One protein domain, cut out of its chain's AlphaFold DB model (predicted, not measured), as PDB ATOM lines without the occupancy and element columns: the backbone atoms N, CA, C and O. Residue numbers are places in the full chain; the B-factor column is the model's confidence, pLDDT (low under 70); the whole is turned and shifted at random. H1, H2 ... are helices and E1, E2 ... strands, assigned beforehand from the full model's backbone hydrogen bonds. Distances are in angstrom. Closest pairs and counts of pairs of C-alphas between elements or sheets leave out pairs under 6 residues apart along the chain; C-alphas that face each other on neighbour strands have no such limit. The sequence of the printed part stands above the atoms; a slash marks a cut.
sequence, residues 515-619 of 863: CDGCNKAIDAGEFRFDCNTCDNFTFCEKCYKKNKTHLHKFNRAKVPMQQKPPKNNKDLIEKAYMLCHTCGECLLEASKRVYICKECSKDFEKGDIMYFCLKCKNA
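This is residues 515 to 619 of the 863 residues of the protein "Zz domain protein" of Stylonychia lemnae (UniProt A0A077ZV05). Little regular structure: two lobes with H2 between them, one a small three-stranded sheet with H1 on one face, the other mostly loops with E4 and H3. The 105 printed residues, 35 in named elements, hold E1, E2, H1, E3, H2, E4, H3; class mixed. The sheet, E2 - E1 - E3, is antiparallel. The whole is loose, radius of gyration of the C-alphas 16.1 A, spans 44 by 32 by 23 A.

E1, residues 527 to 531, and E2, residues 538 to 540, form a hairpin, with N 529 and O 539 within hydrogen-bond range at 2.8 A. H1, residues 541 to 546, stands up from the sheet at 48 degrees, its height 8.7 A; its closest C-alphas to E1 are Glu 541 and Phe 527, 6.0 A. E3, residues 554 to 558, has N 557 and O 528 of E1 within range at 2.9 A. E2, H1, E3 make a split strand-helix-strand unit, E1 between its strands, with a right-handed crossover. H2, residues 569 to 576, is apart from H1. E4, residues 595 to 597, pairs with no named strand; its 595 to 596 pair antiparallel with 611 to 612. H3 is residues 614 to 618; its closest C-alphas to E4 are Leu 614 and Tyr 595, 7.2 A. Each O i to N i+4 pair in H1, H2 and H3 is within range.

E1, 13.3 A long, begins at C-alpha 527 (-26.468, -7.925, 0.194); E3 is 12.9 A and H2 10.4 A. H3 ends at C-alpha 618 (1.187, 9.231, 21.425).

The farthest C-alphas, Lys 553 and Glu 599, are 45.6 A apart. The printed part has no cut; links H2 to E4 and E4 to H3 are long. pLDDT is under 70 in 53 residues, among them 581 to 594.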
ATOM      1  N   CYS A 515     -18.323  -1.116   2.329       82.38
ATOM      2  CA  CYS A 515     -19.367  -0.572   3.197       82.38
ATOM      3  C   CYS A 515     -18.870   0.674   3.942       82.38
ATOM      4  O   CYS A 515     -17.974   0.537   4.773       82.38
ATOM      5  N   ASP A 516     -19.520   1.826   3.773       79.38
ATOM      6  CA  ASP A 516     -19.159   3.101   4.432       79.38
ATOM      7  C   ASP A 516     -19.433   3.119   5.944       79.38
ATOM      8  O   ASP A 516     -18.976   3.987   6.684       79.38
ATOM      9  N   GLY A 517     -20.212   2.154   6.440       73.50
ATOM     10  CA  GLY A 517     -20.514   2.037   7.867       73.50
ATOM     11  C   GLY A 517     -19.463   1.261   8.660       73.50
ATOM     12  O   GLY A 517     -19.329   1.470   9.863       73.50
ATOM     13  N   CYS A 518     -18.760   0.317   8.026       76.25
ATOM     14  CA  CYS A 518     -17.759  -0.523   8.696       76.25
ATOM     15  C   CYS A 518     -16.412  -0.609   7.974       76.25
ATOM     16  O   CYS A 518     -15.557  -1.365   8.433       76.25
ATOM     17  N   ASN A 519     -16.241   0.105   6.859       71.12
ATOM     18  CA  ASN A 519     -15.039   0.163   6.024       71.12
ATOM     19  C   ASN A 519     -14.488  -1.224   5.655       71.12
ATOM     20  O   ASN A 519     -13.284  -1.467   5.647       71.12
ATOM     21  N   LYS A 520     -15.392  -2.173   5.382       79.31
ATOM     22  CA  LYS A 520     -15.056  -3.537   4.946       79.31
ATOM     23  C   LYS A 520     -15.597  -3.766   3.546       79.31
ATOM     24  O   LYS A 520     -16.702  -3.317   3.245       79.31
ATOM     25  N   ALA A 521     -14.829  -4.488   2.734       81.88
ATOM     26  CA  ALA A 521     -15.295  -4.994   1.450       81.88
ATOM     27  C   ALA A 521     -16.552  -5.857   1.647       81.88
ATOM     28  O   ALA A 521     -16.644  -6.595   2.632       81.88
ATOM     29  N   ILE A 522     -17.509  -5.731   0.733       81.62
ATOM     30  CA  ILE A 522     -18.705  -6.572   0.681       81.62
ATOM     31  C   ILE A 522     -18.393  -7.723  -0.273       81.62
ATOM     32  O   ILE A 522     -18.033  -7.491  -1.429       81.62
ATOM     33  N   ASP A 523     -18.492  -8.957   0.215       80.12
ATOM     34  CA  ASP A 523     -18.135 -10.129  -0.579       80.12
ATOM     35  C   ASP A 523     -19.159 -10.383  -1.699       80.12
ATOM     36  O   ASP A 523     -20.347 -10.060  -1.595       80.12
ATOM     37  N   ALA A 524     -18.694 -10.998  -2.789       81.19
ATOM     38  CA  ALA A 524     -19.541 -11.341  -3.924       81.19
ATOM     39  C   ALA A 524     -20.713 -12.240  -3.479       81.19
ATOM     40  O   ALA A 524     -20.509 -13.295  -2.876       81.19
ATOM     41  N   GLY A 525     -21.946 -11.835  -3.796       78.50
ATOM     42  CA  GLY A 525     -23.182 -12.517  -3.394       78.50
ATOM     43  C   GLY A 525     -23.815 -12.041  -2.084       78.50
ATOM     44  O   GLY A 525     -24.963 -12.410  -1.816       78.50
ATOM     45  N   GLU A 526     -23.129 -11.211  -1.291       85.06
ATOM     46  CA  GLU A 526     -23.700 -10.591  -0.090       85.06
ATOM     47  C   GLU A 526     -24.597  -9.387  -0.461       85.06
ATOM     48  O   GLU A 526     -24.498  -8.809  -1.550       85.06
ATOM     49  N   PHE A 527     -25.543  -9.039   0.421       85.88
ATOM     50  CA  PHE A 527     -26.468  -7.925   0.194       85.88
ATOM     51  C   PHE A 527     -25.801  -6.575   0.487       85.88
ATOM     52  O   PHE A 527     -25.313  -6.343   1.598       85.88
ATOM     53  N   ARG A 528     -25.881  -5.671  -0.492       85.69
ATOM     54  CA  ARG A 528     -25.547  -4.251  -0.376       85.69
ATOM     55  C   ARG A 528     -26.812  -3.389  -0.350       85.69
ATOM     56  O   ARG A 528     -27.852  -3.770  -0.897       85.69
ATOM     57  N   PHE A 529     -26.721  -2.263   0.340       87.25
ATOM     58  CA  PHE A 529     -27.784  -1.285   0.519       87.25
ATOM     59  C   PHE A 529     -27.257   0.068   0.058       87.25
ATOM     60  O   PHE A 529     -26.556   0.741   0.813       87.25
ATOM     61  N   ASP A 530     -27.595   0.435  -1.169       84.12
ATOM     62  CA  ASP A 530     -27.079   1.622  -1.845       84.12
ATOM     63  C   ASP A 530     -28.076   2.768  -1.618       84.12
ATOM     64  O   ASP A 530     -29.292   2.561  -1.663       84.12
ATOM     65  N   CYS A 531     -27.597   3.962  -1.283       83.00
ATOM     66  CA  CYS A 531     -28.464   5.123  -1.090       83.00
ATOM     67  C   CYS A 531     -28.951   5.679  -2.436       83.00
ATOM     68  O   CYS A 531     -28.164   5.826  -3.360       83.00
ATOM     69  N   ASN A 532     -30.224   6.078  -2.530       78.00
ATOM     70  CA  ASN A 532     -30.782   6.613  -3.782       78.00
ATOM     71  C   ASN A 532     -30.482   8.100  -4.027       78.00
ATOM     72  O   ASN A 532     -30.822   8.617  -5.085       78.00
ATOM     73  N   THR A 533     -29.944   8.807  -3.038       75.31
ATOM     74  CA  THR A 533     -29.732  10.265  -3.093       75.31
ATOM     75  C   THR A 533     -28.326  10.696  -2.692       75.31
ATOM     76  O   THR A 533     -27.986  11.854  -2.891       75.31
ATOM     77  N   CYS A 534     -27.529   9.806  -2.094       73.62
ATOM     78  CA  CYS A 534     -26.131  10.076  -1.772       73.62
ATOM     79  C   CYS A 534     -25.271   9.266  -2.730       73.62
ATOM     80  O   CYS A 534     -25.313   8.033  -2.688       73.62
ATOM     81  N   ASP A 535     -24.486   9.959  -3.542       70.81
ATOM     82  CA  ASP A 535     -23.565   9.326  -4.472       70.81
ATOM     83  C   ASP A 535     -22.511   8.521  -3.706       70.81
ATOM     84  O   ASP A 535     -21.970   8.970  -2.693       70.81
ATOM     85  N   ASN A 536     -22.233   7.308  -4.187       62.91
ATOM     86  CA  ASN A 536     -21.236   6.390  -3.630       62.91
ATOM     87  C   ASN A 536     -21.434   6.009  -2.151       62.91
ATOM     88  O   ASN A 536     -20.460   5.679  -1.482       62.91
ATOM     89  N   PHE A 537     -22.673   6.008  -1.643       75.50
ATOM     90  CA  PHE A 537     -22.954   5.591  -0.267       75.50
ATOM     91  C   PHE A 537     -23.597   4.200  -0.191       75.50
ATOM     92  O   PHE A 537     -24.751   4.012  -0.589       75.50
ATOM     93  N   THR A 538     -22.863   3.232   0.361       84.25
ATOM     94  CA  THR A 538     -23.238   1.813   0.398       84.25
ATOM     95  C   THR A 538     -23.093   1.211   1.797       84.25
ATOM     96  O   THR A 538     -22.044   1.283   2.438       84.25
ATOM     97  N   PHE A 539     -24.129   0.516   2.277       85.62
ATOM     98  CA  PHE A 539     -24.089  -0.257   3.521       85.62
ATOM     99  C   PHE A 539     -24.147  -1.770   3.294       85.62
ATOM    100  O   PHE A 539     -24.870  -2.272   2.439       85.62
ATOM    101  N   CYS A 540     -23.453  -2.532   4.143       84.56
ATOM    102  CA  CYS A 540     -23.666  -3.972   4.278       84.56
ATOM    103  C   CYS A 540     -24.902  -4.261   5.145       84.56
ATOM    104  O   CYS A 540     -25.339  -3.424   5.942       84.56
ATOM    105  N   GLU A 541     -25.428  -5.484   5.077       84.56
ATOM    106  CA  GLU A 541     -26.622  -5.893   5.832       84.56
ATOM    107  C   GLU A 541     -26.518  -5.651   7.348       84.56
ATOM    108  O   GLU A 541     -27.494  -5.284   8.006       84.56
ATOM    109  N   LYS A 542     -25.319  -5.807   7.919       83.25
ATOM    110  CA  LYS A 542     -25.071  -5.579   9.350       83.25
ATOM    111  C   LYS A 542     -25.090  -4.091   9.710       83.25
ATOM    112  O   LYS A 542     -25.564  -3.749  10.791       83.25
ATOM    113  N   CYS A 543     -24.584  -3.225   8.832       80.00
ATOM    114  CA  CYS A 543     -24.554  -1.777   9.041       80.00
ATOM    115  C   CYS A 543     -25.922  -1.146   8.793       80.00
ATOM    116  O   CYS A 543     -26.354  -0.338   9.608       80.00
ATOM    117  N   TYR A 544     -26.649  -1.595   7.769       81.75
ATOM    118  CA  TYR A 544     -28.021  -1.155   7.513       81.75
ATOM    119  C   TYR A 544     -28.955  -1.458   8.697       81.75
ATOM    120  O   TYR A 544     -29.725  -0.608   9.134       81.75
ATOM    121  N   LYS A 545     -28.842  -2.651   9.302       80.56
ATOM    122  CA  LYS A 545     -29.647  -3.015  10.483       80.56
ATOM    123  C   LYS A 545     -29.296  -2.207  11.741       80.56
ATOM    124  O   LYS A 545     -30.141  -2.088  12.627       80.56
ATOM    125  N   LYS A 546     -28.068  -1.685  11.842       76.50
ATOM    126  CA  LYS A 546     -27.579  -0.930  13.010       76.50
ATOM    127  C   LYS A 546     -27.778   0.581  12.881       76.50
ATOM    128  O   LYS A 546     -28.072   1.228  13.882       76.50
ATOM    129  N   ASN A 547     -27.662   1.135  11.677       62.91
ATOM    130  CA  ASN A 547     -27.703   2.574  11.433       62.91
ATOM    131  C   ASN A 547     -29.060   2.995  10.859       62.91
ATOM    132  O   ASN A 547     -29.302   2.887   9.663       62.91
ATOM    133  N   LYS A 548     -29.936   3.531  11.718       58.16
ATOM    134  CA  LYS A 548     -31.208   4.177  11.324       58.16
ATOM    135  C   LYS A 548     -31.091   5.695  11.127       58.16
ATOM    136  O   LYS A 548     -32.101   6.375  11.007       58.16
ATOM    137  N   THR A 549     -29.880   6.239  11.165       57.53
ATOM    138  CA  THR A 549     -29.639   7.691  11.185       57.53
ATOM    139  C   THR A 549     -29.516   8.313   9.799       57.53
ATOM    140  O   THR A 549     -29.546   9.533   9.684       57.53
ATOM    141  N   HIS A 550     -29.379   7.504   8.747       64.56
ATOM    142  CA  HIS A 550     -29.321   8.013   7.387       64.56
ATOM    143  C   HIS A 550     -30.735   8.347   6.890       64.56
ATOM    144  O   HIS A 550     -31.607   7.479   6.861       64.56
ATOM    145  N   LEU A 551     -30.958   9.613   6.528       65.69
ATOM    146  CA  LEU A 551     -32.285  10.195   6.278       65.69
ATOM    147  C   LEU A 551     -32.927   9.750   4.953       65.69
ATOM    148  O   LEU A 551     -34.115   9.988   4.736       65.69
ATOM    149  N   HIS A 552     -32.168   9.094   4.072       77.56
ATOM    150  CA  HIS A 552     -32.639   8.711   2.741       77.56
ATOM    151  C   HIS A 552     -32.913   7.211   2.592       77.56
ATOM    152  O   HIS A 552     -32.402   6.379   3.345       77.56
ATOM    153  N   LYS A 553     -33.739   6.879   1.593       76.62
ATOM    154  CA  LYS A 553     -34.136   5.506   1.259       76.62
ATOM    155  C   LYS A 553     -32.984   4.763   0.579       76.62
ATOM    156  O   LYS A 553     -32.266   5.341  -0.233       76.62
ATOM    157  N   PHE A 554     -32.865   3.478   0.902       81.50
ATOM    158  CA  PHE A 554     -31.842   2.589   0.359       81.50
ATOM    159  C   PHE A 554     -32.455   1.544  -0.568       81.50
ATOM    160  O   PHE A 554     -33.489   0.956  -0.236       81.50
ATOM    161  N   ASN A 555     -31.770   1.260  -1.670       85.44
ATOM    162  CA  ASN A 555     -32.049   0.143  -2.558       85.44
ATOM    163  C   ASN A 555     -31.217  -1.075  -2.147       85.44
ATOM    164  O   ASN A 555     -30.006  -0.996  -1.956       85.44
ATOM    165  N   ARG A 556     -31.875  -2.229  -2.006       87.50
ATOM    166  CA  ARG A 556     -31.215  -3.498  -1.680       87.50
ATOM    167  C   ARG A 556     -30.818  -4.216  -2.968       87.50
ATOM    168  O   ARG A 556     -31.693  -4.653  -3.707       87.50
ATOM    169  N   ALA A 557     -29.524  -4.432  -3.169       86.25
ATOM    170  CA  ALA A 557     -28.976  -5.188  -4.294       86.25
ATOM    171  C   ALA A 557     -28.011  -6.285  -3.809       86.25
ATOM    172  O   ALA A 557     -27.540  -6.262  -2.674       86.25
ATOM    173  N   LYS A 558     -27.726  -7.290  -4.643       84.56
ATOM    174  CA  LYS A 558     -26.679  -8.293  -4.368       84.56
ATOM    175  C   LYS A 558     -25.433  -7.962  -5.172       84.56
ATOM    176  O   LYS A 558     -25.549  -7.630  -6.351       84.56
ATOM    177  N   VAL A 559     -24.256  -8.079  -4.561       81.81
ATOM    178  CA  VAL A 559     -22.983  -7.936  -5.286       81.81
ATOM    179  C   VAL A 559     -22.871  -9.038  -6.353       81.81
ATOM    180  O   VAL A 559     -22.993 -10.216  -5.995       81.81
ATOM    181  N   PRO A 560     -22.671  -8.693  -7.642       78.25
ATOM    182  CA  PRO A 560     -22.494  -9.666  -8.719       78.25
ATOM    183  C   PRO A 560     -21.342 -10.642  -8.447       78.25
ATOM    184  O   PRO A 560     -20.296 -10.267  -7.927       78.25
ATOM    185  N   MET A 561     -21.504 -11.907  -8.846       70.88
ATOM    186  CA  MET A 561     -20.516 -12.978  -8.605       70.88
ATOM    187  C   MET A 561     -19.140 -12.727  -9.258       70.88
ATOM    188  O   MET A 561     -18.138 -13.289  -8.811       70.88
ATOM    189  N   GLN A 562     -19.100 -11.902 -10.310       68.56
ATOM    190  CA  GLN A 562     -17.893 -11.536 -11.060       68.56
ATOM    191  C   GLN A 562     -17.060 -10.449 -10.356       68.56
ATOM    192  O   GLN A 562     -15.847 -10.399 -10.532       68.56
ATOM    193  N   GLN A 563     -17.684  -9.631  -9.504       71.50
ATOM    194  CA  GLN A 563     -17.070  -8.484  -8.831       71.50
ATOM    195  C   GLN A 563     -16.546  -8.886  -7.447       71.50
ATOM    196  O   GLN A 563     -17.120  -8.562  -6.406       71.50
ATOM    197  N   LYS A 564     -15.464  -9.674  -7.436       69.31
ATOM    198  CA  LYS A 564     -14.794 -10.094  -6.197       69.31
ATOM    199  C   LYS A 564     -13.809  -9.023  -5.743       69.31
ATOM    200  O   LYS A 564     -13.038  -8.532  -6.564       69.31
ATOM    201  N   PRO A 565     -13.769  -8.701  -4.446       72.44
ATOM    202  CA  PRO A 565     -12.912  -7.630  -3.985       72.44
ATOM    203  C   PRO A 565     -11.432  -8.113  -4.015       72.44
ATOM    204  O   PRO A 565     -11.142  -9.214  -3.527       72.44
ATOM    205  N   PRO A 566     -10.485  -7.356  -4.609       73.19
ATOM    206  CA  PRO A 566      -9.079  -7.748  -4.811       73.19
ATOM    207  C   PRO A 566      -8.314  -8.162  -3.535       73.19
ATOM    208  O   PRO A 566      -8.611  -7.760  -2.422       73.19
ATOM    209  N   LYS A 567      -7.233  -8.944  -3.647       70.50
ATOM    210  CA  LYS A 567      -6.506  -9.448  -2.451       70.50
ATOM    211  C   LYS A 567      -5.976  -8.342  -1.511       70.50
ATOM    212  O   LYS A 567      -5.835  -8.598  -0.317       70.50
ATOM    213  N   ASN A 568      -5.777  -7.120  -2.016       67.69
ATOM    214  CA  ASN A 568      -5.286  -5.953  -1.269       67.69
ATOM    215  C   ASN A 568      -6.406  -4.958  -0.871       67.69
ATOM    216  O   ASN A 568      -6.149  -3.765  -0.727       67.69
ATOM    217  N   ASN A 569      -7.654  -5.415  -0.689       66.31
ATOM    218  CA  ASN A 569      -8.808  -4.546  -0.373       66.31
ATOM    219  C   ASN A 569      -8.595  -3.601   0.806       66.31
ATOM    220  O   ASN A 569      -9.078  -2.473   0.791       66.31
ATOM    221  N   LYS A 570      -7.916  -4.079   1.851       66.12
ATOM    222  CA  LYS A 570      -7.715  -3.309   3.082       66.12
ATOM    223  C   LYS A 570      -6.819  -2.102   2.823       66.12
ATOM    224  O   LYS A 570      -7.204  -0.993   3.165       66.12
ATOM    225  N   ASP A 571      -5.716  -2.305   2.108       64.62
ATOM    226  CA  ASP A 571      -4.782  -1.237   1.750       64.62
ATOM    227  C   ASP A 571      -5.431  -0.217   0.800       64.62
ATOM    228  O   ASP A 571      -5.178   0.981   0.896       64.62
ATOM    229  N   LEU A 572      -6.303  -0.678  -0.105       67.38
ATOM    230  CA  LEU A 572      -7.045   0.192  -1.022       67.38
ATOM    231  C   LEU A 572      -8.094   1.046  -0.295       67.38
ATOM    232  O   LEU A 572      -8.189   2.240  -0.566       67.38
ATOM    233  N   ILE A 573      -8.831   0.471   0.663       65.88
ATOM    234  CA  ILE A 573      -9.787   1.214   1.506       65.88
ATOM    235  C   ILE A 573      -9.042   2.202   2.410       65.88
ATOM    236  O   ILE A 573      -9.465   3.347   2.549       65.88
ATOM    237  N   GLU A 574      -7.911   1.799   2.992       64.12
ATOM    238  CA  GLU A 574      -7.088   2.677   3.831       64.12
ATOM    239  C   GLU A 574      -6.571   3.898   3.059       64.12
ATOM    240  O   GLU A 574      -6.604   5.010   3.593       64.12
ATOM    241  N   LYS A 575      -6.164   3.710   1.794       65.00
ATOM    242  CA  LYS A 575      -5.751   4.797   0.894       65.00
ATOM    243  C   LYS A 575      -6.925   5.678   0.460       65.00
ATOM    244  O   LYS A 575      -6.792   6.897   0.492       65.00
ATOM    245  N   ALA A 576      -8.061   5.087   0.085       63.19
ATOM    246  CA  ALA A 576      -9.227   5.827  -0.404       63.19
ATOM    247  C   ALA A 576      -9.877   6.701   0.683       63.19
ATOM    248  O   ALA A 576     -10.251   7.840   0.420       63.19
ATOM    249  N   TYR A 577      -9.960   6.195   1.918       63.81
ATOM    250  CA  TYR A 577     -10.618   6.884   3.035       63.81
ATOM    251  C   TYR A 577      -9.639   7.563   4.008       63.81
ATOM    252  O   TYR A 577     -10.055   8.020   5.075       63.81
ATOM    253  N   MET A 578      -8.345   7.640   3.661       64.75
ATOM    254  CA  MET A 578      -7.298   8.280   4.476       64.75
ATOM    255  C   MET A 578      -7.335   7.803   5.936       64.75
ATOM    256  O   MET A 578      -7.313   8.593   6.885       64.75
ATOM    257  N   LEU A 579      -7.458   6.490   6.125       67.88
ATOM    258  CA  LEU A 579      -7.577   5.900   7.451       67.88
ATOM    259  C   LEU A 579      -6.196   5.777   8.091       67.88
ATOM    260  O   LEU A 579      -5.171   5.597   7.434       67.88
ATOM    261  N   CYS A 580      -6.156   5.868   9.416       70.88
ATOM    262  CA  CYS A 580      -4.913   5.634  10.132       70.88
ATOM    263  C   CYS A 580      -4.520   4.149  10.062       70.88
ATOM    264  O   CYS A 580      -5.240   3.306  10.593       70.88
ATOM    265  N   HIS A 581      -3.337   3.848   9.521       67.56
ATOM    266  CA  HIS A 581      -2.864   2.475   9.276       67.56
ATOM    267  C   HIS A 581      -2.826   1.568  10.525       67.56
ATOM    268  O   HIS A 581      -2.945   0.354  10.444       67.56
ATOM    269  N   THR A 582      -2.670   2.148  11.717       67.50
ATOM    270  CA  THR A 582      -2.604   1.382  12.976       67.50
ATOM    271  C   THR A 582      -3.950   1.198  13.667       67.50
ATOM    272  O   THR A 582      -4.065   0.295  14.494       67.50
ATOM    273  N   CYS A 583      -4.957   2.036  13.393       63.66
ATOM    274  CA  CYS A 583      -6.259   1.921  14.059       63.66
ATOM    275  C   CYS A 583      -7.448   1.679  13.129       63.66
ATOM    276  O   CYS A 583      -8.489   1.297  13.641       63.66
ATOM    277  N   GLY A 584      -7.334   1.884  11.812       59.69
ATOM    278  CA  GLY A 584      -8.349   1.533  10.805       59.69
ATOM    279  C   GLY A 584      -9.718   2.229  10.918       59.69
ATOM    280  O   GLY A 584     -10.543   2.088  10.026       59.69
ATOM    281  N   GLU A 585      -9.977   2.984  11.990       54.91
ATOM    282  CA  GLU A 585     -11.307   3.520  12.328       54.91
ATOM    283  C   GLU A 585     -11.359   5.058  12.348       54.91
ATOM    284  O   GLU A 585     -12.434   5.651  12.297       54.91
ATOM    285  N   CYS A 586     -10.210   5.735  12.415       57.09
ATOM    286  CA  CYS A 586     -10.163   7.196  12.421       57.09
ATOM    287  C   CYS A 586     -10.073   7.730  10.985       57.09
ATOM    288  O   CYS A 586      -8.991   7.656  10.397       57.09
ATOM    289  N   LEU A 587     -11.156   8.326  10.467       56.16
ATOM    290  CA  LEU A 587     -11.089   9.191   9.283       56.16
ATOM    291  C   LEU A 587     -10.205  10.401   9.604       56.16
ATOM    292  O   LEU A 587     -10.485  11.174  10.529       56.16
ATOM    293  N   LEU A 588      -9.115  10.564   8.861       57.09
ATOM    294  CA  LEU A 588      -8.263  11.740   8.965       57.09
ATOM    295  C   LEU A 588      -8.868  12.851   8.100       57.09
ATOM    296  O   LEU A 588      -8.501  13.018   6.944       57.09
ATOM    297  N   GLU A 589      -9.811  13.616   8.658       51.25
ATOM    298  CA  GLU A 589     -10.270  14.858   8.024       51.25
ATOM    299  C   GLU A 589      -9.059  15.750   7.710       51.25
ATOM    300  O   GLU A 589      -8.226  15.999   8.589       51.25
ATOM    301  N   ALA A 590      -8.980  16.263   6.477       48.38
ATOM    302  CA  ALA A 590      -7.868  17.070   5.954       48.38
ATOM    303  C   ALA A 590      -7.527  18.324   6.795       48.38
ATOM    304  O   ALA A 590      -6.467  18.923   6.632       48.38
ATOM    305  N   SER A 591      -8.403  18.707   7.728       48.69
ATOM    306  CA  SER A 591      -8.249  19.824   8.662       48.69
ATOM    307  C   SER A 591      -7.588  19.453  10.003       48.69
ATOM    308  O   SER A 591      -7.212  20.340  10.776       48.69
ATOM    309  N   LYS A 592      -7.413  18.159  10.318       55.03
ATOM    310  CA  LYS A 592      -6.840  17.676  11.590       55.03
ATOM    311  C   LYS A 592      -5.396  17.189  11.413       55.03
ATOM    312  O   LYS A 592      -4.936  16.876  10.327       55.03
ATOM    313  N   ARG A 593      -4.622  17.180  12.509       57.91
ATOM    314  CA  ARG A 593      -3.164  16.926  12.515       57.91
ATOM    315  C   ARG A 593      -2.845  15.494  12.048       57.91
ATOM    316  O   ARG A 593      -2.861  14.576  12.866       57.91
ATOM    317  N   VAL A 594      -2.531  15.333  10.763       66.62
ATOM    318  CA  VAL A 594      -2.072  14.072  10.161       66.62
ATOM    319  C   VAL A 594      -0.554  13.929  10.298       66.62
ATOM    320  O   VAL A 594       0.190  14.906  10.138       66.62
ATOM    321  N   TYR A 595      -0.092  12.715  10.604       73.81
ATOM    322  CA  TYR A 595       1.325  12.386  10.743       73.81
ATOM    323  C   TYR A 595       1.755  11.300   9.760       73.81
ATOM    324  O   TYR A 595       0.981  10.391   9.471       73.81
ATOM    325  N   ILE A 596       2.993  11.382   9.276       74.44
ATOM    326  CA  ILE A 596       3.583  10.415   8.343       74.44
ATOM    327  C   ILE A 596       4.961   9.988   8.862       74.44
ATOM    328  O   ILE A 596       5.690  10.787   9.457       74.44
ATOM    329  N   CYS A 597       5.306   8.720   8.648       71.44
ATOM    330  CA  CYS A 597       6.615   8.143   8.947       71.44
ATOM    331  C   CYS A 597       7.411   7.996   7.641       71.44
ATOM    332  O   CYS A 597       7.010   7.229   6.766       71.44
ATOM    333  N   LYS A 598       8.530   8.721   7.504       66.12
ATOM    334  CA  LYS A 598       9.387   8.689   6.300       66.12
ATOM    335  C   LYS A 598      10.114   7.355   6.106       66.12
ATOM    336  O   LYS A 598      10.484   7.030   4.992       66.12
ATOM    337  N   GLU A 599      10.309   6.592   7.177       65.69
ATOM    338  CA  GLU A 599      11.058   5.328   7.137       65.69
ATOM    339  C   GLU A 599      10.153   4.115   6.859       65.69
ATOM    340  O   GLU A 599      10.604   3.112   6.312       65.69
ATOM    341  N   CYS A 600       8.859   4.199   7.192       62.28
ATOM    342  CA  CYS A 600       7.887   3.131   6.916       62.28
ATOM    343  C   CYS A 600       7.108   3.323   5.611       62.28
ATOM    344  O   CYS A 600       6.581   2.352   5.074       62.28
ATOM    345  N   SER A 601       7.074   4.541   5.069       65.69
ATOM    346  CA  SER A 601       6.673   4.804   3.684       65.69
ATOM    347  C   SER A 601       7.905   4.616   2.797       65.69
ATOM    348  O   SER A 601       8.678   5.543   2.582       65.69
ATOM    349  N   LYS A 602       8.137   3.374   2.352       56.03
ATOM    350  CA  LYS A 602       9.363   2.981   1.630       56.03
ATOM    351  C   LYS A 602       9.560   3.713   0.293       56.03
ATOM    352  O   LYS A 602      10.695   3.802  -0.147       56.03
ATOM    353  N   ASP A 603       8.495   4.275  -0.292       57.06
ATOM    354  CA  ASP A 603       8.517   5.009  -1.566       57.06
ATOM    355  C   ASP A 603       7.685   6.314  -1.485       57.06
ATOM    356  O   ASP A 603       6.594   6.422  -2.050       57.06
ATOM    357  N   PHE A 604       8.208   7.343  -0.807       53.41
ATOM    358  CA  PHE A 604       7.552   8.664  -0.727       53.41
ATOM    359  C   PHE A 604       7.357   9.318  -2.114       53.41
ATOM    360  O   PHE A 604       6.427  10.094  -2.319       53.41
ATOM    361  N   GLU A 605       8.203   8.969  -3.087       54.88
ATOM    362  CA  GLU A 605       8.193   9.515  -4.451       54.88
ATOM    363  C   GLU A 605       7.167   8.847  -5.388       54.88
ATOM    364  O   GLU A 605       6.804   9.435  -6.408       54.88
ATOM    365  N   LYS A 606       6.656   7.649  -5.049       50.56
ATOM    366  CA  LYS A 606       5.645   6.924  -5.854       50.56
ATOM    367  C   LYS A 606       4.211   7.054  -5.324       50.56
ATOM    368  O   LYS A 606       3.289   6.586  -5.983       50.56
ATOM    369  N   GLY A 607       4.010   7.715  -4.178       52.88
ATOM    370  CA  GLY A 607       2.680   8.008  -3.623       52.88
ATOM    371  C   GLY A 607       2.135   6.986  -2.618       52.88
ATOM    372  O   GLY A 607       0.985   7.109  -2.202       52.88
ATOM    373  N   ASP A 608       2.941   6.021  -2.167       58.22
ATOM    374  CA  ASP A 608       2.549   5.055  -1.131       58.22
ATOM    375  C   ASP A 608       2.780   5.627   0.277       58.22
ATOM    376  O   ASP A 608       3.707   5.260   1.008       58.22
ATOM    377  N   ILE A 609       1.930   6.589   0.648       67.31
ATOM    378  CA  ILE A 609       2.017   7.329   1.908       67.31
ATOM    379  C   ILE A 609       1.131   6.666   2.969       67.31
ATOM    380  O   ILE A 609      -0.077   6.545   2.798       67.31
ATOM    381  N   MET A 610       1.732   6.287   4.100       63.16
ATOM    382  CA  MET A 610       1.009   5.731   5.249       63.16
ATOM    383  C   MET A 610       0.664   6.838   6.246       63.16
ATOM    384  O   MET A 610       1.554   7.554   6.722       63.16
ATOM    385  N   TYR A 611      -0.618   6.965   6.591       73.81
ATOM    386  CA  TYR A 611      -1.112   8.028   7.465       73.81
ATOM    387  C   TYR A 611      -1.338   7.552   8.907       73.81
ATOM    388  O   TYR A 611      -1.842   6.456   9.169       73.81
ATOM    389  N   PHE A 612      -0.991   8.408   9.873       73.38
ATOM    390  CA  PHE A 612      -1.116   8.144  11.305       73.38
ATOM    391  C   PHE A 612      -1.868   9.269  12.029       73.38
ATOM    392  O   PHE A 612      -1.637  10.457  11.791       73.38
ATOM    393  N   CYS A 613      -2.756   8.896  12.956       70.38
ATOM    394  CA  CYS A 613      -3.501   9.842  13.785       70.38
ATOM    395  C   CYS A 613      -2.716  10.277  15.038       70.38
ATOM    396  O   CYS A 613      -1.795   9.600  15.497       70.38
ATOM    397  N   LEU A 614      -3.130  11.394  15.647       69.88
ATOM    398  CA  LEU A 614      -2.514  11.941  16.865       69.88
ATOM    399  C   LEU A 614      -2.529  10.952  18.050       69.88
ATOM    400  O   LEU A 614      -1.580  10.914  18.827       69.88
ATOM    401  N   LYS A 615      -3.582  10.130  18.177       66.75
ATOM    402  CA  LYS A 615      -3.681   9.113  19.239       66.75
ATOM    403  C   LYS A 615      -2.646   8.003  19.048       66.75
ATOM    404  O   LYS A 615      -1.997   7.618  20.013       66.75
ATOM    405  N   CYS A 616      -2.440   7.546  17.813       64.81
ATOM    406  CA  CYS A 616      -1.451   6.513  17.497       64.81
ATOM    407  C   CYS A 616      -0.008   7.026  17.580       64.81
ATOM    408  O   CYS A 616       0.877   6.251  17.925       64.81
ATOM    409  N   LYS A 617       0.225   8.326  17.349       64.25
ATOM    410  CA  LYS A 617       1.528   8.956  17.614       64.25
ATOM    411  C   LYS A 617       1.904   8.914  19.099       64.25
ATOM    412  O   LYS A 617       3.062   8.689  19.422       64.25
ATOM    413  N   ASN A 618       0.937   9.146  19.985       61.44
ATOM    414  CA  ASN A 618       1.187   9.231  21.425       61.44
ATOM    415  C   ASN A 618       1.149   7.867  22.134       61.44
ATOM    416  O   ASN A 618       1.554   7.783  23.286       61.44
ATOM    417  N   ALA A 619       0.632   6.820  21.484       58.59
ATOM    418  CA  ALA A 619       0.423   5.504  22.092       58.59
ATOM    419  C   ALA A 619       1.586   4.509  21.892       58.59
ATOM    420  O   ALA A 619       1.400   3.341  22.216       58.59
TER     421      ALA A 619